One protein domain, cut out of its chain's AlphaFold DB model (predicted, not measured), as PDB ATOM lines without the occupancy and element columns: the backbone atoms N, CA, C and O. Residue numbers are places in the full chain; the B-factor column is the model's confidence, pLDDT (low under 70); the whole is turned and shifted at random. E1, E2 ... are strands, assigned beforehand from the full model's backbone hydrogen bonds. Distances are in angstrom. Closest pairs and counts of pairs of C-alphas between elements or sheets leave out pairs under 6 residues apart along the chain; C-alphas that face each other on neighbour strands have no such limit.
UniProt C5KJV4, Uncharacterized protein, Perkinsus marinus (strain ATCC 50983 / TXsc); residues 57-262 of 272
ATOM      1  N   MET A  57      11.002  -7.163  20.069       55.22
ATOM      2  CA  MET A  57      11.979  -6.078  19.932       55.22
ATOM      3  C   MET A  57      13.007  -6.122  21.067       55.22
ATOM      4  O   MET A  57      12.637  -6.024  22.235       55.22
ATOM      5  N   LEU A  58      14.296  -6.217  20.741       56.97
ATOM      6  CA  LEU A  58      15.416  -6.074  21.672       56.97
ATOM      7  C   LEU A  58      16.051  -4.689  21.510       56.97
ATOM      8  O   LEU A  58      16.528  -4.343  20.438       56.97
ATOM      9  N   VAL A  59      16.110  -3.909  22.583       54.97
ATOM     10  CA  VAL A  59      16.779  -2.612  22.649       54.97
ATOM     11  C   VAL A  59      17.948  -2.703  23.621       54.97
ATOM     12  O   VAL A  59      17.756  -2.761  24.835       54.97
ATOM     13  N   GLU A  60      19.173  -2.708  23.111       51.97
ATOM     14  CA  GLU A  60      20.389  -2.718  23.923       51.97
ATOM     15  C   GLU A  60      20.986  -1.309  24.031       51.97
ATOM     16  O   GLU A  60      21.101  -0.578  23.051       51.97
ATOM     17  N   VAL A  61      21.405  -0.917  25.233       49.19
ATOM     18  CA  VAL A  61      22.147   0.313  25.501       49.19
ATOM     19  C   VAL A  61      23.533  -0.048  26.018       49.19
ATOM     20  O   VAL A  61      23.680  -0.505  27.154       49.19
ATOM     21  N   VAL A  62      24.555   0.207  25.198       48.94
ATOM     22  CA  VAL A  62      25.972  -0.014  25.528       48.94
ATOM     23  C   VAL A  62      26.697   1.328  25.490       48.94
ATOM     24  O   VAL A  62      26.674   2.016  24.471       48.94
ATOM     25  N   ASP A  63      27.317   1.736  26.601       54.44
ATOM     26  CA  ASP A  63      28.096   2.986  26.699       54.44
ATOM     27  C   ASP A  63      27.355   4.249  26.192       54.44
ATOM     28  O   ASP A  63      27.957   5.179  25.653       54.44
ATOM     29  N   GLY A  64      26.028   4.293  26.359       49.25
ATOM     30  CA  GLY A  64      25.176   5.413  25.936       49.25
ATOM     31  C   GLY A  64      24.713   5.385  24.473       49.25
ATOM     32  O   GLY A  64      24.105   6.359  24.030       49.25
ATOM     33  N   LYS A  65      24.965   4.304  23.725       51.06
ATOM     34  CA  LYS A  65      24.435   4.082  22.368       51.06
ATOM     35  C   LYS A  65      23.273   3.094  22.404       51.06
ATOM     36  O   LYS A  65      23.408   2.065  23.054       51.06
ATOM     37  N   VAL A  66      22.181   3.412  21.707       54.12
ATOM     38  CA  VAL A  66      20.971   2.577  21.600       54.12
ATOM     39  C   VAL A  66      21.037   1.742  20.318       54.12
ATOM     40  O   VAL A  66      21.282   2.293  19.240       54.12
ATOM     41  N   ILE A  67      20.845   0.433  20.459       53.88
ATOM     42  CA  ILE A  67      20.751  -0.577  19.402       53.88
ATOM     43  C   ILE A  67      19.341  -1.148  19.470       53.88
ATOM     44  O   ILE A  67      18.961  -1.630  20.531       53.88
ATOM     45  N   GLU A  68      18.592  -1.120  18.372       57.47
ATOM     46  CA  GLU A  68      17.275  -1.762  18.292       57.47
ATOM     47  C   GLU A  68      17.317  -2.925  17.288       57.47
ATOM     48  O   GLU A  68      17.787  -2.770  16.159       57.47
ATOM     49  N   VAL A  69      16.834  -4.090  17.717       54.50
ATOM     50  CA  VAL A  69      16.626  -5.296  16.913       54.50
ATOM     51  C   VAL A  69      15.145  -5.612  16.959       54.50
ATOM     52  O   VAL A  69      14.582  -5.737  18.043       54.50
ATOM     53  N   VAL A  70      14.498  -5.717  15.805       55.62
ATOM     54  CA  VAL A  70      13.053  -5.960  15.718       55.62
ATOM     55  C   VAL A  70      12.811  -7.095  14.737       55.62
ATOM     56  O   VAL A  70      13.264  -7.010  13.597       55.62
ATOM     57  N   GLU A  71      12.059  -8.112  15.152       52.91
ATOM     58  CA  GLU A  71      11.501  -9.119  14.244       52.91
ATOM     59  C   GLU A  71      10.016  -8.814  13.996       52.91
ATOM     60  O   GLU A  71       9.236  -8.610  14.930       52.91
ATOM     61  N   GLY A  72       9.586  -8.739  12.731       52.59
ATOM     62  CA  GLY A  72       8.186  -8.423  12.446       52.59
ATOM     63  C   GLY A  72       7.791  -8.342  10.973       52.59
ATOM     64  O   GLY A  72       8.600  -8.377  10.054       52.59
ATOM     65  N   MET A  73       6.486  -8.211  10.719       49.78
ATOM     66  CA  MET A  73       5.956  -8.006   9.360       49.78
ATOM     67  C   MET A  73       6.225  -6.582   8.837       49.78
ATOM     68  O   MET A  73       6.350  -6.378   7.632       49.78
ATOM     69  N   LEU A  74       6.299  -5.600   9.736       48.06
ATOM     70  CA  LEU A  74       6.581  -4.195   9.450       48.06
ATOM     71  C   LEU A  74       7.438  -3.656  10.593       48.06
ATOM     72  O   LEU A  74       7.026  -3.763  11.748       48.06
ATOM     73  N   VAL A  75       8.576  -3.051  10.264       61.44
ATOM     74  CA  VAL A  75       9.465  -2.403  11.232       61.44
ATOM     75  C   VAL A  75       9.678  -0.935  10.858       61.44
ATOM     76  O   VAL A  75      10.035  -0.633   9.720       61.44
ATOM     77  N   VAL A  76       9.432  -0.033  11.817       54.78
ATOM     78  CA  VAL A  76       9.791   1.393  11.736       54.78
ATOM     79  C   VAL A  76      10.634   1.747  12.952       54.78
ATOM     80  O   VAL A  76      10.147   1.601  14.072       54.78
ATOM     81  N   VAL A  77      11.872   2.187  12.733       61.06
ATOM     82  CA  VAL A  77      12.846   2.447  13.805       61.06
ATOM     83  C   VAL A  77      13.608   3.747  13.542       61.06
ATOM     84  O   VAL A  77      14.001   4.018  12.408       61.06
ATOM     85  N   GLU A  78      13.850   4.512  14.607       64.81
ATOM     86  CA  GLU A  78      14.796   5.633  14.645       64.81
ATOM     87  C   GLU A  78      15.851   5.329  15.719       64.81
ATOM     88  O   GLU A  78      15.541   5.300  16.911       64.81
ATOM     89  N   ALA A  79      17.094   5.061  15.318       61.78
ATOM     90  CA  ALA A  79      18.148   4.671  16.258       61.78
ATOM     91  C   ALA A  79      19.541   5.108  15.790       61.78
ATOM     92  O   ALA A  79      19.721   5.698  14.732       61.78
ATOM     93  N   ILE A  80      20.579   4.823  16.579       57.19
ATOM     94  CA  ILE A  80      21.964   5.011  16.118       57.19
ATOM     95  C   ILE A  80      22.390   3.828  15.242       57.19
ATOM     96  O   ILE A  80      23.078   4.021  14.241       57.19
ATOM     97  N   LEU A  81      21.997   2.616  15.631       64.94
ATOM     98  CA  LEU A  81      22.306   1.371  14.940       64.94
ATOM     99  C   LEU A  81      21.040   0.517  14.892       64.94
ATOM    100  O   LEU A  81      20.396   0.325  15.927       64.94
ATOM    101  N   VAL A  82      20.728  -0.010  13.711       69.25
ATOM    102  CA  VAL A  82      19.579  -0.886  13.476       69.25
ATOM    103  C   VAL A  82      20.012  -2.176  12.786       69.25
ATOM    104  O   VAL A  82      20.721  -2.133  11.777       69.25
ATOM    105  N   VAL A  83      19.561  -3.313  13.328       69.00
ATOM    106  CA  VAL A  83      19.643  -4.630  12.678       69.00
ATOM    107  C   VAL A  83      18.251  -5.240  12.655       69.00
ATOM    108  O   VAL A  83      17.659  -5.440  13.712       69.00
ATOM    109  N   VAL A  84      17.701  -5.496  11.470       69.19
ATOM    110  CA  VAL A  84      16.299  -5.919  11.334       69.19
ATOM    111  C   VAL A  84      16.155  -7.026  10.299       69.19
ATOM    112  O   VAL A  84      16.692  -6.925   9.199       69.19
ATOM    113  N   GLU A  85      15.332  -8.018  10.637       75.75
ATOM    114  CA  GLU A  85      14.778  -8.998   9.705       75.75
ATOM    115  C   GLU A  85      13.253  -8.823   9.657       75.75
ATOM    116  O   GLU A  85      12.551  -9.006  10.658       75.75
ATOM    117  N   ALA A  86      12.710  -8.430   8.501       69.44
ATOM    118  CA  ALA A  86      11.275  -8.170   8.375       69.44
ATOM    119  C   ALA A  86      10.750  -8.332   6.946       69.44
ATOM    120  O   ALA A  86      11.504  -8.448   5.993       69.44
ATOM    121  N   MET A  87       9.430  -8.298   6.740       69.81
ATOM    122  CA  MET A  87       8.910  -8.193   5.365       69.81
ATOM    123  C   MET A  87       9.072  -6.770   4.814       69.81
ATOM    124  O   MET A  87       9.448  -6.606   3.654       69.81
ATOM    125  N   LEU A  88       8.786  -5.755   5.635       66.88
ATOM    126  CA  LEU A  88       8.836  -4.334   5.279       66.88
ATOM    127  C   LEU A  88       9.626  -3.548   6.328       66.88
ATOM    128  O   LEU A  88       9.314  -3.651   7.516       66.88
ATOM    129  N   VAL A  89      10.578  -2.723   5.891       73.81
ATOM    130  CA  VAL A  89      11.435  -1.928   6.781       73.81
ATOM    131  C   VAL A  89      11.483  -0.467   6.348       73.81
ATOM    132  O   VAL A  89      11.718  -0.169   5.177       73.81
ATOM    133  N   VAL A  90      11.277   0.435   7.311       72.94
ATOM    134  CA  VAL A  90      11.537   1.873   7.184       72.94
ATOM    135  C   VAL A  90      12.429   2.305   8.342       72.94
ATOM    136  O   VAL A  90      12.016   2.196   9.493       72.94
ATOM    137  N   VAL A  91      13.649   2.762   8.076       72.56
ATOM    138  CA  VAL A  91      14.614   3.075   9.145       72.56
ATOM    139  C   VAL A  91      15.299   4.408   8.897       72.56
ATOM    140  O   VAL A  91      15.721   4.688   7.782       72.56
ATOM    141  N   GLU A  92      15.472   5.179   9.966       78.19
ATOM    142  CA  GLU A  92      16.383   6.321  10.020       78.19
ATOM    143  C   GLU A  92      17.450   6.027  11.085       78.19
ATOM    144  O   GLU A  92      17.140   5.866  12.269       78.19
ATOM    145  N   SER A  93      18.717   5.868  10.686       72.06
ATOM    146  CA  SER A  93      19.790   5.644  11.663       72.06
ATOM    147  C   SER A  93      21.180   5.980  11.143       72.06
ATOM    148  O   SER A  93      21.388   6.144   9.950       72.06
ATOM    149  N   MET A  94      22.195   6.030  12.010       72.88
ATOM    150  CA  MET A  94      23.565   6.173  11.504       72.88
ATOM    151  C   MET A  94      24.041   4.911  10.769       72.88
ATOM    152  O   MET A  94      24.755   5.035   9.776       72.88
ATOM    153  N   LEU A  95      23.691   3.719  11.262       75.56
ATOM    154  CA  LEU A  95      24.165   2.429  10.755       75.56
ATOM    155  C   LEU A  95      23.006   1.438  10.608       75.56
ATOM    156  O   LEU A  95      22.391   1.076  11.611       75.56
ATOM    157  N   VAL A  96      22.778   0.935   9.395       81.81
ATOM    158  CA  VAL A  96      21.694  -0.011   9.092       81.81
ATOM    159  C   VAL A  96      22.231  -1.309   8.501       81.81
ATOM    160  O   VAL A  96      23.007  -1.277   7.545       81.81
ATOM    161  N   VAL A  97      21.768  -2.437   9.044       79.88
ATOM    162  CA  VAL A  97      21.860  -3.769   8.428       79.88
ATOM    163  C   VAL A  97      20.458  -4.365   8.375       79.88
ATOM    164  O   VAL A  97      19.832  -4.549   9.416       79.88
ATOM    165  N   VAL A  98      19.932  -4.623   7.181       79.69
ATOM    166  CA  VAL A  98      18.545  -5.089   7.023       79.69
ATOM    167  C   VAL A  98      18.461  -6.237   6.033       79.69
ATOM    168  O   VAL A  98      18.985  -6.137   4.927       79.69
ATOM    169  N   GLU A  99      17.692  -7.259   6.395       84.06
ATOM    170  CA  GLU A  99      17.169  -8.251   5.460       84.06
ATOM    171  C   GLU A  99      15.645  -8.091   5.367       84.06
ATOM    172  O   GLU A  99      14.930  -8.191   6.374       84.06
ATOM    173  N   ALA A 100      15.118  -7.807   4.170       79.56
ATOM    174  CA  ALA A 100      13.670  -7.700   3.992       79.56
ATOM    175  C   ALA A 100      13.157  -7.976   2.577       79.56
ATOM    176  O   ALA A 100      13.911  -8.209   1.644       79.56
ATOM    177  N   MET A 101      11.835  -7.927   2.368       80.88
ATOM    178  CA  MET A 101      11.306  -7.853   0.998       80.88
ATOM    179  C   MET A 101      11.393  -6.427   0.458       80.88
ATOM    180  O   MET A 101      11.852  -6.246  -0.668       80.88
ATOM    181  N   LEU A 102      10.952  -5.433   1.238       80.81
ATOM    182  CA  LEU A 102      11.007  -4.012   0.877       80.81
ATOM    183  C   LEU A 102      11.728  -3.209   1.962       80.81
ATOM    184  O   LEU A 102      11.384  -3.334   3.141       80.81
ATOM    185  N   VAL A 103      12.648  -2.337   1.552       85.50
ATOM    186  CA  VAL A 103      13.442  -1.496   2.455       85.50
ATOM    187  C   VAL A 103      13.450  -0.046   1.981       85.50
ATOM    188  O   VAL A 103      13.714   0.226   0.809       85.50
ATOM    189  N   VAL A 104      13.175   0.875   2.904       82.81
ATOM    190  CA  VAL A 104      13.391   2.319   2.748       82.81
ATOM    191  C   VAL A 104      14.251   2.790   3.910       82.81
ATOM    192  O   VAL A 104      13.849   2.650   5.064       82.81
ATOM    193  N   VAL A 105      15.442   3.307   3.634       83.06
ATOM    194  CA  VAL A 105      16.405   3.658   4.685       83.06
ATOM    195  C   VAL A 105      17.013   5.028   4.430       83.06
ATOM    196  O   VAL A 105      17.391   5.330   3.301       83.06
ATOM    197  N   ASP A 106      17.166   5.805   5.498       84.75
ATOM    198  CA  ASP A 106      18.080   6.945   5.561       84.75
ATOM    199  C   ASP A 106      19.189   6.664   6.591       84.75
ATOM    200  O   ASP A 106      18.930   6.114   7.675       84.75
ATOM    201  N   GLY A 107      20.435   7.003   6.257       82.06
ATOM    202  CA  GLY A 107      21.528   6.884   7.210       82.06
ATOM    203  C   GLY A 107      22.921   7.284   6.750       82.06
ATOM    204  O   GLY A 107      23.129   7.915   5.723       82.06
ATOM    205  N   VAL A 108      23.939   6.924   7.536       82.94
ATOM    206  CA  VAL A 108      25.341   7.157   7.141       82.94
ATOM    207  C   VAL A 108      25.893   5.944   6.404       82.94
ATOM    208  O   VAL A 108      26.421   6.104   5.305       82.94
ATOM    209  N   LEU A 109      25.783   4.750   6.995       83.31
ATOM    210  CA  LEU A 109      26.202   3.484   6.386       83.31
ATOM    211  C   LEU A 109      25.014   2.526   6.319       83.31
ATOM    212  O   LEU A 109      24.402   2.239   7.350       83.31
ATOM    213  N   VAL A 110      24.736   1.997   5.131       87.75
ATOM    214  CA  VAL A 110      23.588   1.122   4.890       87.75
ATOM    215  C   VAL A 110      24.035  -0.152   4.175       87.75
ATOM    216  O   VAL A 110      24.670  -0.091   3.120       87.75
ATOM    217  N   ILE A 111      23.704  -1.302   4.767       84.25
ATOM    218  CA  ILE A 111      23.864  -2.637   4.185       84.25
ATOM    219  C   ILE A 111      22.483  -3.285   4.130       84.25
ATOM    220  O   ILE A 111      21.822  -3.412   5.162       84.25
ATOM    221  N   VAL A 112      22.026  -3.660   2.939       87.00
ATOM    222  CA  VAL A 112      20.676  -4.210   2.764       87.00
ATOM    223  C   VAL A 112      20.684  -5.382   1.800       87.00
ATOM    224  O   VAL A 112      21.222  -5.277   0.701       87.00
ATOM    225  N   GLU A 113      19.990  -6.448   2.178       89.31
ATOM    226  CA  GLU A 113      19.565  -7.509   1.269       89.31
ATOM    227  C   GLU A 113      18.037  -7.463   1.158       89.31
ATOM    228  O   GLU A 113      17.318  -7.730   2.128       89.31
ATOM    229  N   ALA A 114      17.507  -7.076  -0.008       87.69
ATOM    230  CA  ALA A 114      16.060  -7.081  -0.209       87.69
ATOM    231  C   ALA A 114      15.612  -7.169  -1.664       87.69
ATOM    232  O   ALA A 114      16.347  -6.857  -2.591       87.69
ATOM    233  N   MET A 115      14.346  -7.533  -1.896       86.94
ATOM    234  CA  MET A 115      13.808  -7.507  -3.260       86.94
ATOM    235  C   MET A 115      13.761  -6.080  -3.811       86.94
ATOM    236  O   MET A 115      14.231  -5.862  -4.927       86.94
ATOM    237  N   LEU A 116      13.202  -5.125  -3.060       85.69
ATOM    238  CA  LEU A 116      13.170  -3.709  -3.437       85.69
ATOM    239  C   LEU A 116      13.848  -2.854  -2.366       85.69
ATOM    240  O   LEU A 116      13.505  -2.959  -1.186       85.69
ATOM    241  N   VAL A 117      14.738  -1.963  -2.794       90.56
ATOM    242  CA  VAL A 117      15.502  -1.087  -1.904       90.56
ATOM    243  C   VAL A 117      15.451   0.360  -2.385       90.56
ATOM    244  O   VAL A 117      15.688   0.634  -3.562       90.56
ATOM    245  N   VAL A 118      15.179   1.279  -1.455       88.56
ATOM    246  CA  VAL A 118      15.371   2.726  -1.612       88.56
ATOM    247  C   VAL A 118      16.253   3.223  -0.467       88.56
ATOM    248  O   VAL A 118      15.883   3.046   0.695       88.56
ATOM    249  N   VAL A 119      17.406   3.820  -0.772       88.31
ATOM    250  CA  VAL A 119      18.331   4.340   0.252       88.31
ATOM    251  C   VAL A 119      18.769   5.764  -0.060       88.31
ATOM    252  O   VAL A 119      19.189   6.041  -1.180       88.31
ATOM    253  N   GLU A 120      18.771   6.618   0.957       90.44
ATOM    254  CA  GLU A 120      19.558   7.853   0.990       90.44
ATOM    255  C   GLU A 120      20.666   7.674   2.040       90.44
ATOM    256  O   GLU A 120      20.379   7.306   3.179       90.44
ATOM    257  N   SER A 121      21.950   7.808   1.679       89.19
ATOM    258  CA  SER A 121      23.015   7.736   2.695       89.19
ATOM    259  C   SER A 121      24.371   8.297   2.265       89.19
ATOM    260  O   SER A 121      24.547   8.787   1.158       89.19
ATOM    261  N   MET A 122      25.398   8.209   3.119       87.50
ATOM    262  CA  MET A 122      26.772   8.444   2.658       87.50
ATOM    263  C   MET A 122      27.349   7.229   1.919       87.50
ATOM    264  O   MET A 122      27.943   7.414   0.855       87.50
ATOM    265  N   LEU A 123      27.220   6.018   2.472       85.88
ATOM    266  CA  LEU A 123      27.775   4.778   1.916       85.88
ATOM    267  C   LEU A 123      26.713   3.673   1.861       85.88
ATOM    268  O   LEU A 123      26.123   3.336   2.891       85.88
ATOM    269  N   VAL A 124      26.572   3.040   0.695       91.88
ATOM    270  CA  VAL A 124      25.597   1.967   0.456       91.88
ATOM    271  C   VAL A 124      26.259   0.712  -0.100       91.88
ATOM    272  O   VAL A 124      27.023   0.787  -1.064       91.88
ATOM    273  N   VAL A 125      25.913  -0.440   0.479       89.38
ATOM    274  CA  VAL A 125      26.128  -1.771  -0.105       89.38
ATOM    275  C   VAL A 125      24.787  -2.496  -0.141       89.38
ATOM    276  O   VAL A 125      24.187  -2.718   0.909       89.38
ATOM    277  N   VAL A 126      24.290  -2.834  -1.327       88.88
ATOM    278  CA  VAL A 126      22.961  -3.449  -1.475       88.88
ATOM    279  C   VAL A 126      23.011  -4.641  -2.415       88.88
ATOM    280  O   VAL A 126      23.587  -4.555  -3.498       88.88
ATOM    281  N   GLU A 127      22.320  -5.710  -2.035       88.81
ATOM    282  CA  GLU A 127      21.935  -6.793  -2.937       88.81
ATOM    283  C   GLU A 127      20.408  -6.808  -3.091       88.81
ATOM    284  O   GLU A 127      19.666  -6.681  -2.107       88.81
ATOM    285  N   GLY A 128      19.908  -6.941  -4.324       87.06
ATOM    286  CA  GLY A 128      18.466  -7.005  -4.523       87.06
ATOM    287  C   GLY A 128      17.955  -7.232  -5.937       87.06
ATOM    288  O   GLY A 128      18.691  -7.550  -6.861       87.06
ATOM    289  N   MET A 129      16.643  -7.073  -6.136       89.44
ATOM    290  CA  MET A 129      16.052  -7.129  -7.478       89.44
ATOM    291  C   MET A 129      15.964  -5.740  -8.106       89.44
ATOM    292  O   MET A 129      16.427  -5.570  -9.231       89.44
ATOM    293  N   LEU A 130      15.379  -4.763  -7.405       88.56
ATOM    294  CA  LEU A 130      15.325  -3.363  -7.840       88.56
ATOM    295  C   LEU A 130      15.914  -2.467  -6.747       88.56
ATOM    296  O   LEU A 130      15.484  -2.532  -5.595       88.56
ATOM    297  N   VAL A 131      16.857  -1.608  -7.120       91.94
ATOM    298  CA  VAL A 131      17.599  -0.751  -6.193       91.94
ATOM    299  C   VAL A 131      17.592   0.688  -6.704       91.94
ATOM    300  O   VAL A 131      17.954   0.940  -7.853       91.94
ATOM    301  N   VAL A 132      17.177   1.619  -5.842       89.81
ATOM    302  CA  VAL A 132      17.261   3.069  -6.059       89.81
ATOM    303  C   VAL A 132      18.074   3.677  -4.923       89.81
ATOM    304  O   VAL A 132      17.728   3.484  -3.757       89.81
ATOM    305  N   VAL A 133      19.165   4.371  -5.237       90.94
ATOM    306  CA  VAL A 133      20.079   4.895  -4.213       90.94
ATOM    307  C   VAL A 133      20.540   6.307  -4.544       90.94
ATOM    308  O   VAL A 133      21.006   6.562  -5.651       90.94
ATOM    309  N   GLU A 134      20.507   7.177  -3.541       92.06
ATOM    310  CA  GLU A 134      21.226   8.450  -3.525       92.06
ATOM    311  C   GLU A 134      22.329   8.365  -2.459       92.06
ATOM    312  O   GLU A 134      22.039   8.189  -1.271       92.06
ATOM    313  N   ALA A 135      23.610   8.422  -2.854       91.38
ATOM    314  CA  ALA A 135      24.698   8.376  -1.874       91.38
ATOM    315  C   ALA A 135      26.018   9.020  -2.307       91.38
ATOM    316  O   ALA A 135      26.185   9.455  -3.434       91.38
ATOM    317  N   MET A 136      27.028   9.069  -1.431       89.81
ATOM    318  CA  MET A 136      28.382   9.417  -1.887       89.81
ATOM    319  C   MET A 136      29.060   8.225  -2.566       89.81
ATOM    320  O   MET A 136      29.599   8.388  -3.659       89.81
ATOM    321  N   LEU A 137      29.051   7.048  -1.929       88.94
ATOM    322  CA  LEU A 137      29.624   5.813  -2.478       88.94
ATOM    323  C   LEU A 137      28.572   4.704  -2.516       88.94
ATOM    324  O   LEU A 137      27.903   4.457  -1.511       88.94
ATOM    325  N   VAL A 138      28.493   4.002  -3.643       92.31
ATOM    326  CA  VAL A 138      27.502   2.948  -3.875       92.31
ATOM    327  C   VAL A 138      28.167   1.694  -4.436       92.31
ATOM    328  O   VAL A 138      28.916   1.771  -5.411       92.31
ATOM    329  N   VAL A 139      27.864   0.546  -3.826       90.75
ATOM    330  CA  VAL A 139      28.135  -0.791  -4.368       90.75
ATOM    331  C   VAL A 139      26.815  -1.556  -4.437       90.75
ATOM    332  O   VAL A 139      26.172  -1.738  -3.403       90.75
ATOM    333  N   VAL A 140      26.384  -1.976  -5.626       90.31
ATOM    334  CA  VAL A 140      25.098  -2.678  -5.794       90.31
ATOM    335  C   VAL A 140      25.242  -3.880  -6.713       90.31
ATOM    336  O   VAL A 140      25.818  -3.766  -7.791       90.31
ATOM    337  N   GLU A 141      24.639  -4.994  -6.311       91.12
ATOM    338  CA  GLU A 141      24.344  -6.132  -7.180       91.12
ATOM    339  C   GLU A 141      22.820  -6.266  -7.296       91.12
ATOM    340  O   GLU A 141      22.128  -6.501  -6.298       91.12
ATOM    341  N   SER A 142      22.254  -6.044  -8.488       91.31
ATOM    342  CA  SER A 142      20.808  -6.201  -8.664       91.31
ATOM    343  C   SER A 142      20.356  -6.464 -10.099       91.31
ATOM    344  O   SER A 142      21.113  -6.349 -11.049       91.31
ATOM    345  N   MET A 143      19.082  -6.806 -10.311       90.06
ATOM    346  CA  MET A 143      18.548  -6.840 -11.681       90.06
ATOM    347  C   MET A 143      18.377  -5.438 -12.278       90.06
ATOM    348  O   MET A 143      18.586  -5.262 -13.478       90.06
ATOM    349  N   VAL A 144      17.951  -4.460 -11.480       88.75
ATOM    350  CA  VAL A 144      17.698  -3.085 -11.924       88.75
ATOM    351  C   VAL A 144      18.264  -2.101 -10.911       88.75
ATOM    352  O   VAL A 144      17.869  -2.109  -9.743       88.75
ATOM    353  N   VAL A 145      19.134  -1.215 -11.382       92.38
ATOM    354  CA  VAL A 145      19.841  -0.217 -10.581       92.38
ATOM    355  C   VAL A 145      19.551   1.182 -11.126       92.38
ATOM    356  O   VAL A 145      19.728   1.429 -12.319       92.38
ATOM    357  N   VAL A 146      19.137   2.097 -10.247       91.12
ATOM    358  CA  VAL A 146      19.105   3.546 -10.498       91.12
ATOM    359  C   VAL A 146      19.878   4.236  -9.378       91.12
ATOM    360  O   VAL A 146      19.496   4.115  -8.215       91.12
ATOM    361  N   VAL A 147      20.980   4.907  -9.702       91.19
ATOM    362  CA  VAL A 147      21.877   5.483  -8.689       91.19
ATOM    363  C   VAL A 147      22.269   6.910  -9.043       91.19
ATOM    364  O   VAL A 147      22.718   7.164 -10.159       91.19
ATOM    365  N   GLU A 148      22.202   7.799  -8.057       91.81
ATOM    366  CA  GLU A 148      22.870   9.099  -8.077       91.81
ATOM    367  C   GLU A 148      23.963   9.104  -7.001       91.81
ATOM    368  O   GLU A 148      23.678   8.920  -5.812       91.81
ATOM    369  N   ALA A 149      25.235   9.259  -7.391       91.94
ATOM    370  CA  ALA A 149      26.325   9.248  -6.415       91.94
ATOM    371  C   ALA A 149      27.626   9.935  -6.840       91.94
ATOM    372  O   ALA A 149      27.786  10.385  -7.962       91.94
ATOM    373  N   MET A 150      28.619  10.033  -5.947       90.06
ATOM    374  CA  MET A 150      29.966  10.430  -6.380       90.06
ATOM    375  C   MET A 150      30.701   9.263  -7.039       90.06
ATOM    376  O   MET A 150      31.231   9.439  -8.135       90.06
ATOM    377  N   LEU A 151      30.744   8.097  -6.384       88.94
ATOM    378  CA  LEU A 151      31.371   6.877  -6.908       88.94
ATOM    379  C   LEU A 151      30.375   5.718  -6.914       88.94
ATOM    380  O   LEU A 151      29.730   5.454  -5.897       88.94
ATOM    381  N   VAL A 152      30.330   4.986  -8.024       92.81
ATOM    382  CA  VAL A 152      29.402   3.869  -8.219       92.81
ATOM    383  C   VAL A 152      30.144   2.647  -8.746       92.81
ATOM    384  O   VAL A 152      30.864   2.741  -9.741       92.81
ATOM    385  N   VAL A 153      29.960   1.506  -8.079       90.69
ATOM    386  CA  VAL A 153      30.362   0.177  -8.557       90.69
ATOM    387  C   VAL A 153      29.121  -0.697  -8.610       90.69
ATOM    388  O   VAL A 153      28.500  -0.938  -7.578       90.69
ATOM    389  N   VAL A 154      28.722  -1.142  -9.793       90.31
ATOM    390  CA  VAL A 154      27.440  -1.840  -9.962       90.31
ATOM    391  C   VAL A 154      27.567  -3.047 -10.874       90.31
ATOM    392  O   VAL A 154      28.334  -3.031 -11.835       90.31
ATOM    393  N   ASP A 155      26.788  -4.072 -10.563       89.38
ATOM    394  CA  ASP A 155      26.514  -5.222 -11.418       89.38
ATOM    395  C   ASP A 155      24.992  -5.353 -11.557       89.38
ATOM    396  O   ASP A 155      24.255  -5.226 -10.567       89.38
ATOM    397  N   GLY A 156      24.507  -5.547 -12.783       88.00
ATOM    398  CA  GLY A 156      23.091  -5.800 -12.980       88.00
ATOM    399  C   GLY A 156      22.583  -5.841 -14.407       88.00
ATOM    400  O   GLY A 156      23.239  -5.443 -15.353       88.00
ATOM    401  N   VAL A 157      21.343  -6.291 -14.602       89.06
ATOM    402  CA  VAL A 157      20.778  -6.401 -15.961       89.06
ATOM    403  C   VAL A 157      20.520  -5.021 -16.571       89.06
ATOM    404  O   VAL A 157      20.858  -4.794 -17.734       89.06
ATOM    405  N   LEU A 158      19.902  -4.115 -15.808       88.00
ATOM    406  CA  LEU A 158      19.564  -2.752 -16.218       88.00
ATOM    407  C   LEU A 158      20.206  -1.748 -15.259       88.00
ATOM    408  O   LEU A 158      19.813  -1.682 -14.097       88.00
ATOM    409  N   VAL A 159      21.139  -0.939 -15.751       91.69
ATOM    410  CA  VAL A 159      21.895   0.021 -14.941       91.69
ATOM    411  C   VAL A 159      21.690   1.439 -15.477       91.69
ATOM    412  O   VAL A 159      21.967   1.709 -16.646       91.69
ATOM    413  N   ILE A 160      21.210   2.343 -14.620       89.12
ATOM    414  CA  ILE A 160      21.106   3.785 -14.878       89.12
ATOM    415  C   ILE A 160      21.860   4.518 -13.768       89.12
ATOM    416  O   ILE A 160      21.519   4.361 -12.595       89.12
ATOM    417  N   VAL A 161      22.886   5.293 -14.116       91.25
ATOM    418  CA  VAL A 161      23.743   5.955 -13.122       91.25
ATOM    419  C   VAL A 161      24.065   7.389 -13.523       91.25
ATOM    420  O   VAL A 161      24.519   7.630 -14.639       91.25
ATOM    421  N   GLU A 162      23.926   8.313 -12.577       91.94
ATOM    422  CA  GLU A 162      24.524   9.647 -12.633       91.94
ATOM    423  C   GLU A 162      25.602   9.743 -11.544       91.94
ATOM    424  O   GLU A 162      25.308   9.595 -10.352       91.94
ATOM    425  N   ALA A 163      26.871   9.927 -11.928       91.81
ATOM    426  CA  ALA A 163      27.937  10.048 -10.937       91.81
ATOM    427  C   ALA A 163      29.174  10.833 -11.379       91.81
ATOM    428  O   ALA A 163      29.320  11.233 -12.523       91.81
ATOM    429  N   MET A 164      30.139  11.039 -10.475       89.56
ATOM    430  CA  MET A 164      31.461  11.516 -10.901       89.56
ATOM    431  C   MET A 164      32.280  10.383 -11.527       89.56
ATOM    432  O   MET A 164      32.864  10.589 -12.591       89.56
ATOM    433  N   LEU A 165      32.337   9.214 -10.875       88.94
ATOM    434  CA  LEU A 165      33.018   8.013 -11.370       88.94
ATOM    435  C   LEU A 165      32.063   6.814 -11.362       88.94
ATOM    436  O   LEU A 165      31.465   6.514 -10.326       88.94
ATOM    437  N   VAL A 166      32.006   6.086 -12.475       89.75
ATOM    438  CA  VAL A 166      31.195   4.870 -12.611       89.75
ATOM    439  C   VAL A 166      32.047   3.705 -13.086       89.75
ATOM    440  O   VAL A 166      32.784   3.811 -14.069       89.75
ATOM    441  N   VAL A 167      31.910   2.581 -12.388       87.12
ATOM    442  CA  VAL A 167      32.419   1.274 -12.795       87.12
ATOM    443  C   VAL A 167      31.238   0.308 -12.847       87.12
ATOM    444  O   VAL A 167      30.696  -0.065 -11.809       87.12
ATOM    445  N   VAL A 168      30.833  -0.094 -14.047       83.81
ATOM    446  CA  VAL A 168      29.854  -1.170 -14.235       83.81
ATOM    447  C   VAL A 168      30.629  -2.444 -14.541       83.81
ATOM    448  O   VAL A 168      31.369  -2.483 -15.523       83.81
ATOM    449  N   VAL A 169      30.507  -3.443 -13.664       76.62
ATOM    450  CA  VAL A 169      31.257  -4.705 -13.761       76.62
ATOM    451  C   VAL A 169      30.715  -5.555 -14.897       76.62
ATOM    452  O   VAL A 169      31.494  -5.957 -15.749       76.62
ATOM    453  N   GLU A 170      29.404  -5.784 -14.918       82.31
ATOM    454  CA  GLU A 170      28.689  -6.453 -15.999       82.31
ATOM    455  C   GLU A 170      27.267  -5.887 -16.072       82.31
ATOM    456  O   GLU A 170      26.634  -5.616 -15.047       82.31
ATOM    457  N   ALA A 171      26.756  -5.688 -17.288       87.00
ATOM    458  CA  ALA A 171      25.350  -5.378 -17.485       87.00
ATOM    459  C   ALA A 171      24.814  -5.713 -18.876       87.00
ATOM    460  O   ALA A 171      25.539  -5.818 -19.862       87.00
ATOM    461  N   VAL A 172      23.492  -5.857 -19.000       86.94
ATOM    462  CA  VAL A 172      22.873  -5.997 -20.328       86.94
ATOM    463  C   VAL A 172      22.628  -4.626 -20.938       86.94
ATOM    464  O   VAL A 172      23.035  -4.397 -22.075       86.94
ATOM    465  N   LEU A 173      21.964  -3.725 -20.210       84.62
ATOM    466  CA  LEU A 173      21.718  -2.347 -20.637       84.62
ATOM    467  C   LEU A 173      22.337  -1.376 -19.634       84.62
ATOM    468  O   LEU A 173      22.023  -1.445 -18.446       84.62
ATOM    469  N   VAL A 174      23.142  -0.441 -20.131       90.06
ATOM    470  CA  VAL A 174      23.808   0.586 -19.324       90.06
ATOM    471  C   VAL A 174      23.519   1.967 -19.893       90.06
ATOM    472  O   VAL A 174      23.728   2.204 -21.083       90.06
ATOM    473  N   VAL A 175      23.058   2.878 -19.037       90.00
ATOM    474  CA  VAL A 175      22.949   4.313 -19.319       90.00
ATOM    475  C   VAL A 175      23.684   5.066 -18.218       90.00
ATOM    476  O   VAL A 175      23.303   4.969 -17.053       90.00
ATOM    477  N   VAL A 176      24.749   5.785 -18.567       91.12
ATOM    478  CA  VAL A 176      25.600   6.473 -17.587       91.12
ATOM    479  C   VAL A 176      25.861   7.912 -18.006       91.12
ATOM    480  O   VAL A 176      26.246   8.159 -19.145       91.12
ATOM    481  N   GLU A 177      25.733   8.835 -17.058       90.50
ATOM    482  CA  GLU A 177      26.284  10.189 -17.145       90.50
ATOM    483  C   GLU A 177      27.352  10.340 -16.054       90.50
ATOM    484  O   GLU A 177      27.039  10.307 -14.860       90.50
ATOM    485  N   ALA A 178      28.631  10.432 -16.440       90.00
ATOM    486  CA  ALA A 178      29.703  10.629 -15.467       90.00
ATOM    487  C   ALA A 178      30.995  11.206 -16.032       90.00
ATOM    488  O   ALA A 178      31.301  11.082 -17.208       90.00
ATOM    489  N   MET A 179      31.850  11.778 -15.177       86.81
ATOM    490  CA  MET A 179      33.151  12.264 -15.650       86.81
ATOM    491  C   MET A 179      34.067  11.131 -16.119       86.81
ATOM    492  O   MET A 179      34.675  11.274 -17.180       86.81
ATOM    493  N   LEU A 180      34.195  10.041 -15.353       85.69
ATOM    494  CA  LEU A 180      34.936   8.846 -15.778       85.69
ATOM    495  C   LEU A 180      34.024   7.620 -15.757       85.69
ATOM    496  O   LEU A 180      33.359   7.367 -14.750       85.69
ATOM    497  N   VAL A 181      34.068   6.834 -16.830       89.44
ATOM    498  CA  VAL A 181      33.225   5.650 -17.011       89.44
ATOM    499  C   VAL A 181      34.065   4.462 -17.461       89.44
ATOM    500  O   VAL A 181      34.829   4.564 -18.422       89.44
ATOM    501  N   VAL A 182      33.909   3.335 -16.767       88.56
ATOM    502  CA  VAL A 182      34.383   2.013 -17.196       88.56
ATOM    503  C   VAL A 182      33.195   1.060 -17.159       88.56
ATOM    504  O   VAL A 182      32.600   0.884 -16.098       88.56
ATOM    505  N   VAL A 183      32.821   0.487 -18.299       87.44
ATOM    506  CA  VAL A 183      31.616  -0.347 -18.425       87.44
ATOM    507  C   VAL A 183      31.917  -1.583 -19.263       87.44
ATOM    508  O   VAL A 183      32.528  -1.464 -20.321       87.44
ATOM    509  N   ASP A 184      31.420  -2.736 -18.829       87.75
ATOM    510  CA  ASP A 184      31.188  -3.900 -19.690       87.75
ATOM    511  C   ASP A 184      29.674  -4.130 -19.813       87.75
ATOM    512  O   ASP A 184      28.958  -4.206 -18.805       87.75
ATOM    513  N   GLY A 185      29.157  -4.199 -21.039       84.69
ATOM    514  CA  GLY A 185      27.776  -4.610 -21.233       84.69
ATOM    515  C   GLY A 185      27.295  -4.748 -22.670       84.69
ATOM    516  O   GLY A 185      27.948  -4.372 -23.631       84.69
ATOM    517  N   VAL A 186      26.094  -5.296 -22.866       83.44
ATOM    518  CA  VAL A 186      25.605  -5.591 -24.227       83.44
ATOM    519  C   VAL A 186      25.230  -4.319 -24.994       83.44
ATOM    520  O   VAL A 186      25.671  -4.143 -26.130       83.44
ATOM    521  N   LEU A 187      24.396  -3.455 -24.410       80.81
ATOM    522  CA  LEU A 187      24.011  -2.162 -24.979       80.81
ATOM    523  C   LEU A 187      24.412  -1.054 -24.001       80.81
ATOM    524  O   LEU A 187      23.893  -0.999 -22.885       80.81
ATOM    525  N   VAL A 188      25.292  -0.158 -24.434       86.06
ATOM    526  CA  VAL A 188      25.893   0.867 -23.577       86.06
ATOM    527  C   VAL A 188      25.663   2.252 -24.181       86.06
ATOM    528  O   VAL A 188      25.985   2.485 -25.345       86.06
ATOM    529  N   ILE A 189      25.089   3.163 -23.394       84.19
ATOM    530  CA  ILE A 189      24.940   4.588 -23.713       84.19
ATOM    531  C   ILE A 189      25.641   5.383 -22.616       84.19
ATOM    532  O   ILE A 189      25.287   5.253 -21.445       84.19
ATOM    533  N   VAL A 190      26.635   6.187 -22.978       87.94
ATOM    534  CA  VAL A 190      27.453   6.925 -22.009       87.94
ATOM    535  C   VAL A 190      27.629   8.375 -22.444       87.94
ATOM    536  O   VAL A 190      27.931   8.630 -23.606       87.94
ATOM    537  N   ASP A 191      27.502   9.301 -21.500       88.19
ATOM    538  CA  ASP A 191      28.041  10.659 -21.598       88.19
ATOM    539  C   ASP A 191      29.147  10.822 -20.544       88.19
ATOM    540  O   ASP A 191      28.946  10.502 -19.364       88.19
ATOM    541  N   GLY A 192      30.338  11.260 -20.960       85.56
ATOM    542  CA  GLY A 192      31.418  11.498 -20.019       85.56
ATOM    543  C   GLY A 192      32.704  12.096 -20.560       85.56
ATOM    544  O   GLY A 192      32.925  12.246 -21.750       85.56
ATOM    545  N   VAL A 193      33.637  12.444 -19.672       84.88
ATOM    546  CA  VAL A 193      34.923  13.018 -20.107       84.88
ATOM    547  C   VAL A 193      35.873  11.922 -20.582       84.88
ATOM    548  O   VAL A 193      36.458  12.053 -21.657       84.88
ATOM    549  N   LEU A 194      36.053  10.864 -19.785       80.81
ATOM    550  CA  LEU A 194      36.873   9.701 -20.135       80.81
ATOM    551  C   LEU A 194      36.014   8.440 -20.081       80.81
ATOM    552  O   LEU A 194      35.478   8.109 -19.024       80.81
ATOM    553  N   VAL A 195      35.933   7.719 -21.193       87.31
ATOM    554  CA  VAL A 195      35.043   6.565 -21.333       87.31
ATOM    555  C   VAL A 195      35.829   5.355 -21.835       87.31
ATOM    556  O   VAL A 195      36.514   5.436 -22.855       87.31
ATOM    557  N   ILE A 196      35.740   4.242 -21.105       84.12
ATOM    558  CA  ILE A 196      36.245   2.924 -21.501       84.12
ATOM    559  C   ILE A 196      35.061   1.958 -21.506       84.12
ATOM    560  O   ILE A 196      34.424   1.778 -20.471       84.12
ATOM    561  N   VAL A 197      34.756   1.349 -22.650       85.81
ATOM    562  CA  VAL A 197      33.602   0.447 -22.782       85.81
ATOM    563  C   VAL A 197      33.990  -0.829 -23.520       85.81
ATOM    564  O   VAL A 197      34.668  -0.759 -24.541       85.81
ATOM    565  N   ASP A 198      33.516  -1.971 -23.036       86.44
ATOM    566  CA  ASP A 198      33.363  -3.195 -23.828       86.44
ATOM    567  C   ASP A 198      31.863  -3.453 -24.026       86.44
ATOM    568  O   ASP A 198      31.070  -3.307 -23.088       86.44
ATOM    569  N   GLY A 199      31.441  -3.753 -25.254       84.81
ATOM    570  CA  GLY A 199      30.048  -4.089 -25.495       84.81
ATOM    571  C   GLY A 199      29.636  -4.406 -26.921       84.81
ATOM    572  O   GLY A 199      30.360  -4.214 -27.884       84.81
ATOM    573  N   VAL A 200      28.410  -4.893 -27.119       82.88
ATOM    574  CA  VAL A 200      27.942  -5.239 -28.477       82.88
ATOM    575  C   VAL A 200      27.545  -3.988 -29.261       82.88
ATOM    576  O   VAL A 200      27.923  -3.843 -30.425       82.88
ATOM    577  N   LEU A 201      26.765  -3.101 -28.647       78.94
ATOM    578  CA  LEU A 201      26.345  -1.828 -29.225       78.94
ATOM    579  C   LEU A 201      26.678  -0.716 -28.242       78.94
ATOM    580  O   LEU A 201      26.159  -0.701 -27.129       78.94
ATOM    581  N   VAL A 202      27.486   0.238 -28.687       85.56
ATOM    582  CA  VAL A 202      27.990   1.317 -27.843       85.56
ATOM    583  C   VAL A 202      27.676   2.669 -28.484       85.56
ATOM    584  O   VAL A 202      27.960   2.882 -29.665       85.56
ATOM    585  N   ILE A 203      27.075   3.575 -27.711       83.50
ATOM    586  CA  ILE A 203      26.853   4.982 -28.059       83.50
ATOM    587  C   ILE A 203      27.536   5.837 -26.990       83.50
ATOM    588  O   ILE A 203      27.191   5.718 -25.817       83.50
ATOM    589  N   VAL A 204      28.488   6.687 -27.372       86.56
ATOM    590  CA  VAL A 204      29.225   7.539 -26.422       86.56
ATOM    591  C   VAL A 204      29.250   8.987 -26.890       86.56
ATOM    592  O   VAL A 204      29.514   9.238 -28.063       86.56
ATOM    593  N   ASP A 205      29.044   9.920 -25.968       86.19
ATOM    594  CA  ASP A 205      29.530  11.298 -26.076       86.19
ATOM    595  C   ASP A 205      30.665  11.475 -25.059       86.19
ATOM    596  O   ASP A 205      30.518  11.113 -23.887       86.19
ATOM    597  N   GLY A 206      31.836  11.935 -25.500       84.12
ATOM    598  CA  GLY A 206      32.901  12.217 -24.555       84.12
ATOM    599  C   GLY A 206      34.225  12.716 -25.099       84.12
ATOM    600  O   GLY A 206      34.520  12.676 -26.283       84.12
ATOM    601  N   VAL A 207      35.103  13.198 -24.218       82.62
ATOM    602  CA  VAL A 207      36.365  13.812 -24.667       82.62
ATOM    603  C   VAL A 207      37.371  12.759 -25.136       82.62
ATOM    604  O   VAL A 207      37.904  12.885 -26.241       82.62
ATOM    605  N   LEU A 208      37.660  11.752 -24.307       79.00
ATOM    606  CA  LEU A 208      38.559  10.642 -24.641       79.00
ATOM    607  C   LEU A 208      37.804   9.315 -24.512       79.00
ATOM    608  O   LEU A 208      37.342   8.974 -23.423       79.00
ATOM    609  N   VAL A 209      37.728   8.560 -25.604       84.12
ATOM    610  CA  VAL A 209      36.904   7.350 -25.698       84.12
ATOM    611  C   VAL A 209      37.753   6.163 -26.164       84.12
ATOM    612  O   VAL A 209      38.428   6.243 -27.191       84.12
ATOM    613  N   VAL A 210      37.717   5.064 -25.406       83.31
ATOM    614  CA  VAL A 210      38.302   3.762 -25.760       83.31
ATOM    615  C   VAL A 210      37.191   2.717 -25.745       83.31
ATOM    616  O   VAL A 210      36.565   2.521 -24.709       83.31
ATOM    617  N   VAL A 211      36.921   2.058 -26.870       84.50
ATOM    618  CA  VAL A 211      35.795   1.112 -26.966       84.50
ATOM    619  C   VAL A 211      36.204  -0.165 -27.690       84.50
ATOM    620  O   VAL A 211      36.851  -0.093 -28.735       84.50
ATOM    621  N   ASP A 212      35.777  -1.311 -27.166       84.19
ATOM    622  CA  ASP A 212      35.670  -2.569 -27.909       84.19
ATOM    623  C   ASP A 212      34.186  -2.877 -28.157       84.19
ATOM    624  O   ASP A 212      33.342  -2.662 -27.282       84.19
ATOM    625  N   GLY A 213      33.843  -3.315 -29.368       83.38
ATOM    626  CA  GLY A 213      32.484  -3.754 -29.630       83.38
ATOM    627  C   GLY A 213      32.104  -4.104 -31.058       83.38
ATOM    628  O   GLY A 213      32.873  -3.990 -32.003       83.38
ATOM    629  N   VAL A 214      30.860  -4.538 -31.275       82.31
ATOM    630  CA  VAL A 214      30.403  -4.873 -32.639       82.31
ATOM    631  C   VAL A 214      30.019  -3.610 -33.412       82.31
ATOM    632  O   VAL A 214      30.428  -3.439 -34.564       82.31
ATOM    633  N   ILE A 215      29.225  -2.733 -32.798       75.75
ATOM    634  CA  ILE A 215      28.720  -1.493 -33.397       75.75
ATOM    635  C   ILE A 215      29.000  -0.335 -32.446       75.75
ATOM    636  O   ILE A 215      28.531  -0.351 -31.311       75.75
ATOM    637  N   VAL A 216      29.697   0.689 -32.933       82.81
ATOM    638  CA  VAL A 216      30.123   1.836 -32.126       82.81
ATOM    639  C   VAL A 216      29.707   3.150 -32.798       82.81
ATOM    640  O   VAL A 216      29.992   3.375 -33.977       82.81
ATOM    641  N   ILE A 217      29.013   4.011 -32.050       81.12
ATOM    642  CA  ILE A 217      28.664   5.387 -32.427       81.12
ATOM    643  C   ILE A 217      29.275   6.320 -31.382       81.12
ATOM    644  O   ILE A 217      28.938   6.205 -30.209       81.12
ATOM    645  N   VAL A 218      30.176   7.217 -31.774       83.75
ATOM    646  CA  VAL A 218      30.895   8.074 -30.816       83.75
ATOM    647  C   VAL A 218      30.942   9.520 -31.297       83.75
ATOM    648  O   VAL A 218      31.250   9.765 -32.463       83.75
ATOM    649  N   ASP A 219      30.689  10.464 -30.399       83.88
ATOM    650  CA  ASP A 219      31.117  11.860 -30.524       83.88
ATOM    651  C   ASP A 219      32.257  12.104 -29.529       83.88
ATOM    652  O   ASP A 219      32.172  11.691 -28.369       83.88
ATOM    653  N   GLY A 220      33.364  12.693 -29.983       82.56
ATOM    654  CA  GLY A 220      34.454  13.001 -29.075       82.56
ATOM    655  C   GLY A 220      35.705  13.641 -29.650       82.56
ATOM    656  O   GLY A 220      35.891  13.799 -30.850       82.56
ATOM    657  N   VAL A 221      36.644  14.025 -28.784       79.81
ATOM    658  CA  VAL A 221      37.894  14.656 -29.248       79.81
ATOM    659  C   VAL A 221      38.887  13.605 -29.746       79.81
ATOM    660  O   VAL A 221      39.481  13.774 -30.815       79.81
ATOM    661  N   LEU A 222      39.080  12.535 -28.975       74.06
ATOM    662  CA  LEU A 222      39.999  11.443 -29.285       74.06
ATOM    663  C   LEU A 222      39.288  10.108 -29.094       74.06
ATOM    664  O   LEU A 222      38.807   9.814 -27.999       74.06
ATOM    665  N   VAL A 223      39.294   9.292 -30.146       81.31
ATOM    666  CA  VAL A 223      38.624   7.991 -30.166       81.31
ATOM    667  C   VAL A 223      39.606   6.886 -30.566       81.31
ATOM    668  O   VAL A 223      40.248   6.973 -31.615       81.31
ATOM    669  N   VAL A 224      39.703   5.843 -29.738       79.62
ATOM    670  CA  VAL A 224      40.411   4.583 -30.027       79.62
ATOM    671  C   VAL A 224      39.386   3.460 -29.989       79.62
ATOM    672  O   VAL A 224      38.782   3.222 -28.946       79.62
ATOM    673  N   VAL A 225      39.155   2.780 -31.110       81.00
ATOM    674  CA  VAL A 225      38.104   1.752 -31.177       81.00
ATOM    675  C   VAL A 225      38.614   0.478 -31.832       81.00
ATOM    676  O   VAL A 225      39.280   0.525 -32.869       81.00
ATOM    677  N   GLU A 226      38.220  -0.660 -31.271       81.50
ATOM    678  CA  GLU A 226      38.198  -1.959 -31.937       81.50
ATOM    679  C   GLU A 226      36.732  -2.332 -32.199       81.50
ATOM    680  O   GLU A 226      35.943  -2.467 -31.275       81.50
ATOM    681  N   SER A 227      36.309  -2.384 -33.468       81.25
ATOM    682  CA  SER A 227      34.930  -2.765 -33.790       81.25
ATOM    683  C   SER A 227      34.724  -3.268 -35.212       81.25
ATOM    684  O   SER A 227      35.580  -3.097 -36.082       81.25
ATOM    685  N   MET A 228      33.561  -3.882 -35.475       80.06
ATOM    686  CA  MET A 228      33.161  -4.218 -36.847       80.06
ATOM    687  C   MET A 228      32.664  -2.986 -37.616       80.06
ATOM    688  O   MET A 228      33.001  -2.820 -38.793       80.06
ATOM    689  N   LEU A 229      31.835  -2.150 -36.982       72.56
ATOM    690  CA  LEU A 229      31.235  -0.953 -37.573       72.56
ATOM    691  C   LEU A 229      31.416   0.250 -36.643       72.56
ATOM    692  O   LEU A 229      30.958   0.214 -35.502       72.56
ATOM    693  N   LEU A 230      31.970   1.339 -37.179       78.94
ATOM    694  CA  LEU A 230      32.187   2.588 -36.458       78.94
ATOM    695  C   LEU A 230      31.592   3.788 -37.203       78.94
ATOM    696  O   LEU A 230      31.872   4.014 -38.386       78.94
ATOM    697  N   VAL A 231      30.795   4.578 -36.484       79.75
ATOM    698  CA  VAL A 231      30.326   5.912 -36.879       79.75
ATOM    699  C   VAL A 231      30.874   6.909 -35.865       79.75
ATOM    700  O   VAL A 231      30.597   6.773 -34.678       79.75
ATOM    701  N   VAL A 232      31.658   7.888 -36.306       80.19
ATOM    702  CA  VAL A 232      32.325   8.819 -35.386       80.19
ATOM    703  C   VAL A 232      32.296  10.261 -35.879       80.19
ATOM    704  O   VAL A 232      32.518  10.531 -37.064       80.19
ATOM    705  N   GLU A 233      32.079  11.181 -34.946       82.31
ATOM    706  CA  GLU A 233      32.402  12.598 -35.082       82.31
ATOM    707  C   GLU A 233      33.580  12.892 -34.145       82.31
ATOM    708  O   GLU A 233      33.444  12.802 -32.929       82.31
ATOM    709  N   ALA A 234      34.779  13.125 -34.697       80.69
ATOM    710  CA  ALA A 234      35.951  13.363 -33.855       80.69
ATOM    711  C   ALA A 234      37.085  14.156 -34.502       80.69
ATOM    712  O   ALA A 234      37.272  14.181 -35.723       80.69
ATOM    713  N   MET A 235      37.916  14.775 -33.654       77.00
ATOM    714  CA  MET A 235      39.146  15.421 -34.122       77.00
ATOM    715  C   MET A 235      40.198  14.392 -34.549       77.00
ATOM    716  O   MET A 235      40.841  14.597 -35.583       77.00
ATOM    717  N   LEU A 236      40.379  13.322 -33.764       73.00
ATOM    718  CA  LEU A 236      41.368  12.262 -33.985       73.00
ATOM    719  C   LEU A 236      40.746  10.874 -33.769       73.00
ATOM    720  O   LEU A 236      40.124  10.633 -32.734       73.00
ATOM    721  N   VAL A 237      40.975   9.958 -34.717       77.44
ATOM    722  CA  VAL A 237      40.472   8.574 -34.671       77.44
ATOM    723  C   VAL A 237      41.595   7.577 -34.975       77.44
ATOM    724  O   VAL A 237      42.243   7.677 -36.027       77.44
ATOM    725  N   GLU A 238      41.786   6.601 -34.082       75.50
ATOM    726  CA  GLU A 238      42.637   5.419 -34.270       75.50
ATOM    727  C   GLU A 238      41.767   4.152 -34.384       75.50
ATOM    728  O   GLU A 238      40.936   3.883 -33.515       75.50
ATOM    729  N   VAL A 239      41.951   3.382 -35.466       73.75
ATOM    730  CA  VAL A 239      41.181   2.156 -35.757       73.75
ATOM    731  C   VAL A 239      42.086   0.956 -36.048       73.75
ATOM    732  O   VAL A 239      43.146   1.110 -36.661       73.75
ATOM    733  N   PHE A 240      41.639  -0.244 -35.662       70.38
ATOM    734  CA  PHE A 240      42.302  -1.527 -35.953       70.38
ATOM    735  C   PHE A 240      41.763  -2.210 -37.236       70.38
ATOM    736  O   PHE A 240      40.711  -1.840 -37.765       70.38
ATOM    737  N   ASP A 241      42.506  -3.190 -37.769       64.38
ATOM    738  CA  ASP A 241      42.234  -3.868 -39.052       64.38
ATOM    739  C   ASP A 241      40.815  -4.477 -39.149       64.38
ATOM    740  O   ASP A 241      40.351  -5.170 -38.249       64.38
ATOM    741  N   GLY A 242      40.163  -4.335 -40.314       62.44
ATOM    742  CA  GLY A 242      38.904  -5.037 -40.639       62.44
ATOM    743  C   GLY A 242      37.609  -4.259 -40.372       62.44
ATOM    744  O   GLY A 242      36.525  -4.806 -40.582       62.44
ATOM    745  N   MET A 243      37.718  -2.992 -39.977       68.75
ATOM    746  CA  MET A 243      36.597  -2.128 -39.603       68.75
ATOM    747  C   MET A 243      35.987  -1.365 -40.788       68.75
ATOM    748  O   MET A 243      36.699  -0.866 -41.665       68.75
ATOM    749  N   LEU A 244      34.657  -1.207 -40.794       63.94
ATOM    750  CA  LEU A 244      33.982  -0.209 -41.629       63.94
ATOM    751  C   LEU A 244      33.821   1.089 -40.836       63.94
ATOM    752  O   LEU A 244      33.164   1.101 -39.799       63.94
ATOM    753  N   VAL A 245      34.383   2.177 -41.362       67.94
ATOM    754  CA  VAL A 245      34.495   3.468 -40.672       67.94
ATOM    755  C   VAL A 245      33.745   4.551 -41.455       67.94
ATOM    756  O   VAL A 245      34.008   4.745 -42.647       67.94
ATOM    757  N   ILE A 246      32.840   5.269 -40.786       68.31
ATOM    758  CA  ILE A 246      32.200   6.503 -41.265       68.31
ATOM    759  C   ILE A 246      32.630   7.631 -40.324       68.31
ATOM    760  O   ILE A 246      32.299   7.593 -39.144       68.31
ATOM    761  N   VAL A 247      33.371   8.615 -40.841       68.69
ATOM    762  CA  VAL A 247      33.929   9.725 -40.045       68.69
ATOM    763  C   VAL A 247      33.456  11.067 -40.582       68.69
ATOM    764  O   VAL A 247      33.555  11.297 -41.793       68.69
ATOM    765  N   ASP A 248      33.060  11.961 -39.679       69.12
ATOM    766  CA  ASP A 248      33.121  13.411 -39.884       69.12
ATOM    767  C   ASP A 248      34.233  13.987 -38.984       69.12
ATOM    768  O   ASP A 248      34.223  13.790 -37.769       69.12
ATOM    769  N   GLY A 249      35.283  14.581 -39.566       64.88
ATOM    770  CA  GLY A 249      36.490  14.919 -38.798       64.88
ATOM    771  C   GLY A 249      37.725  15.322 -39.609       64.88
ATOM    772  O   GLY A 249      37.742  15.271 -40.842       64.88
ATOM    773  N   MET A 250      38.788  15.753 -38.910       57.47
ATOM    774  CA  MET A 250      39.998  16.319 -39.536       57.47
ATOM    775  C   MET A 250      41.086  15.290 -39.881       57.47
ATOM    776  O   MET A 250      41.819  15.505 -40.852       57.47
ATOM    777  N   LEU A 251      41.245  14.212 -39.103       56.31
ATOM    778  CA  LEU A 251      42.342  13.253 -39.280       56.31
ATOM    779  C   LEU A 251      41.931  11.829 -38.877       56.31
ATOM    780  O   LEU A 251      41.444  11.605 -37.775       56.31
ATOM    781  N   VAL A 252      42.193  10.866 -39.767       62.84
ATOM    782  CA  VAL A 252      41.920   9.432 -39.562       62.84
ATOM    783  C   VAL A 252      43.191   8.635 -39.858       62.84
ATOM    784  O   VAL A 252      43.768   8.786 -40.941       62.84
ATOM    785  N   VAL A 253      43.622   7.784 -38.923       61.78
ATOM    786  CA  VAL A 253      44.737   6.842 -39.119       61.78
ATOM    787  C   VAL A 253      44.171   5.429 -39.197       61.78
ATOM    788  O   VAL A 253      43.547   4.964 -38.253       61.78
ATOM    789  N   VAL A 254      44.381   4.757 -40.331       63.41
ATOM    790  CA  VAL A 254      43.897   3.391 -40.584       63.41
ATOM    791  C   VAL A 254      45.077   2.513 -40.966       63.41
ATOM    792  O   VAL A 254      45.785   2.837 -41.926       63.41
ATOM    793  N   ASP A 255      45.254   1.394 -40.273       58.91
ATOM    794  CA  ASP A 255      46.079   0.292 -40.769       58.91
ATOM    795  C   ASP A 255      45.190  -0.679 -41.590       58.91
ATOM    796  O   ASP A 255      43.988  -0.791 -41.365       58.91
ATOM    797  N   GLY A 256      45.717  -1.298 -42.654       54.03
ATOM    798  CA  GLY A 256      45.075  -2.499 -43.237       54.03
ATOM    799  C   GLY A 256      43.973  -2.436 -44.327       54.03
ATOM    800  O   GLY A 256      43.757  -3.482 -44.942       54.03
ATOM    801  N   LYS A 257      43.393  -1.277 -44.711       56.38
ATOM    802  CA  LYS A 257      42.517  -0.985 -45.910       56.38
ATOM    803  C   LYS A 257      40.999  -0.761 -45.689       56.38
ATOM    804  O   LYS A 257      40.357  -1.371 -44.856       56.38
ATOM    805  N   LEU A 258      40.469   0.012 -46.656       47.66
ATOM    806  CA  LEU A 258      39.116   0.542 -46.928       47.66
ATOM    807  C   LEU A 258      38.639   1.647 -45.976       47.66
ATOM    808  O   LEU A 258      37.882   1.428 -45.045       47.66
ATOM    809  N   LEU A 259      39.024   2.874 -46.329       54.12
ATOM    810  CA  LEU A 259      38.530   4.113 -45.742       54.12
ATOM    811  C   LEU A 259      37.487   4.740 -46.681       54.12
ATOM    812  O   LEU A 259      37.793   5.021 -47.845       54.12
ATOM    813  N   ILE A 260      36.263   4.949 -46.190       54.22
ATOM    814  CA  ILE A 260      35.219   5.710 -46.891       54.22
ATOM    815  C   ILE A 260      35.162   7.097 -46.250       54.22
ATOM    816  O   ILE A 260      34.542   7.296 -45.212       54.22
ATOM    817  N   LEU A 261      35.837   8.064 -46.871       54.94
ATOM    818  CA  LEU A 261      35.824   9.455 -46.423       54.94
ATOM    819  C   LEU A 261      34.563  10.149 -46.966       54.94
ATOM    820  O   LEU A 261      34.456  10.367 -48.176       54.94
ATOM    821  N   VAL A 262      33.623  10.515 -46.095       56.19
ATOM    822  CA  VAL A 262      32.488  11.381 -46.453       56.19
ATOM    823  C   VAL A 262      32.784  12.776 -45.916       56.19
ATOM    824  O   VAL A 262      32.448  13.100 -44.790       56.19
TER     825      VAL A 262
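AT A GLANCE: This is residues 57 to 262 of the 272 residues of an uncharacterized protein of Perkinsus marinus (strain ATCC 50983 / TXsc) (UniProt C5KJV4). This is a long solenoid: strand E2 winds round one axis in stacked turns, coil after coil, and makes the length of a rod. At one end E1 folds back on the start of E2 as a hairpin, and at the other end E3 adds the last named turn beside the end of E2, with residues 260 to 261 paired to it. The printed part has 206 residues with three named strands, E1, E2 and E3 in that order along the chain, and no named helix; the class is all strand. The sheet's order is E1, E2, E3, mixed and twisted. The whole is loose, with a radius of gyration of the C-alphas of 22.1 A and spans of 73 by 26 by 19 A.

HOW THE PARTS SIT: Start at E1, residues 57 to 62, an edge strand. A tight link leads to E2, residues 65 to 239, the inner strand, and the two are an antiparallel hairpin: C-alphas 57 and 70 face each other at 4.4 A, and N 60 and O 67 are within hydrogen-bond range at 2.8 A. Far along E2, look at residue 179, where it bends by 113 degrees. Another tight link leads to E3, residues 244 to 254, the other edge strand, parallel to residues 229 to 239 of E2; look for N 232 and O 246 at 2.9 A. E3 bends by 148 degrees at residue 249. E1 and E3 are apart.

IN THESE COORDINATES: Find C-alpha 57 at (11.979, -6.078, 19.932); E1 runs 16.2 A from there to C-alpha 62. E2 spans 60.5 A from C-alpha 65 at (24.435, 4.082, 22.368) to C-alpha 239 at (41.181, 2.156, -35.757). E3 spans 10.6 A and ends at C-alpha 254, at (43.897, 3.391, -40.584).

THE WHOLE: The two C-alphas farthest apart, those of Asp 63 and Leu 258, are 74.5 A apart. The printed part has no cut, and neither link between strands is long. The mean pLDDT of the printed part is 78.3; look for values under 70 at residues 57 to 84, 86 to 88 and 241 to 262 of this model.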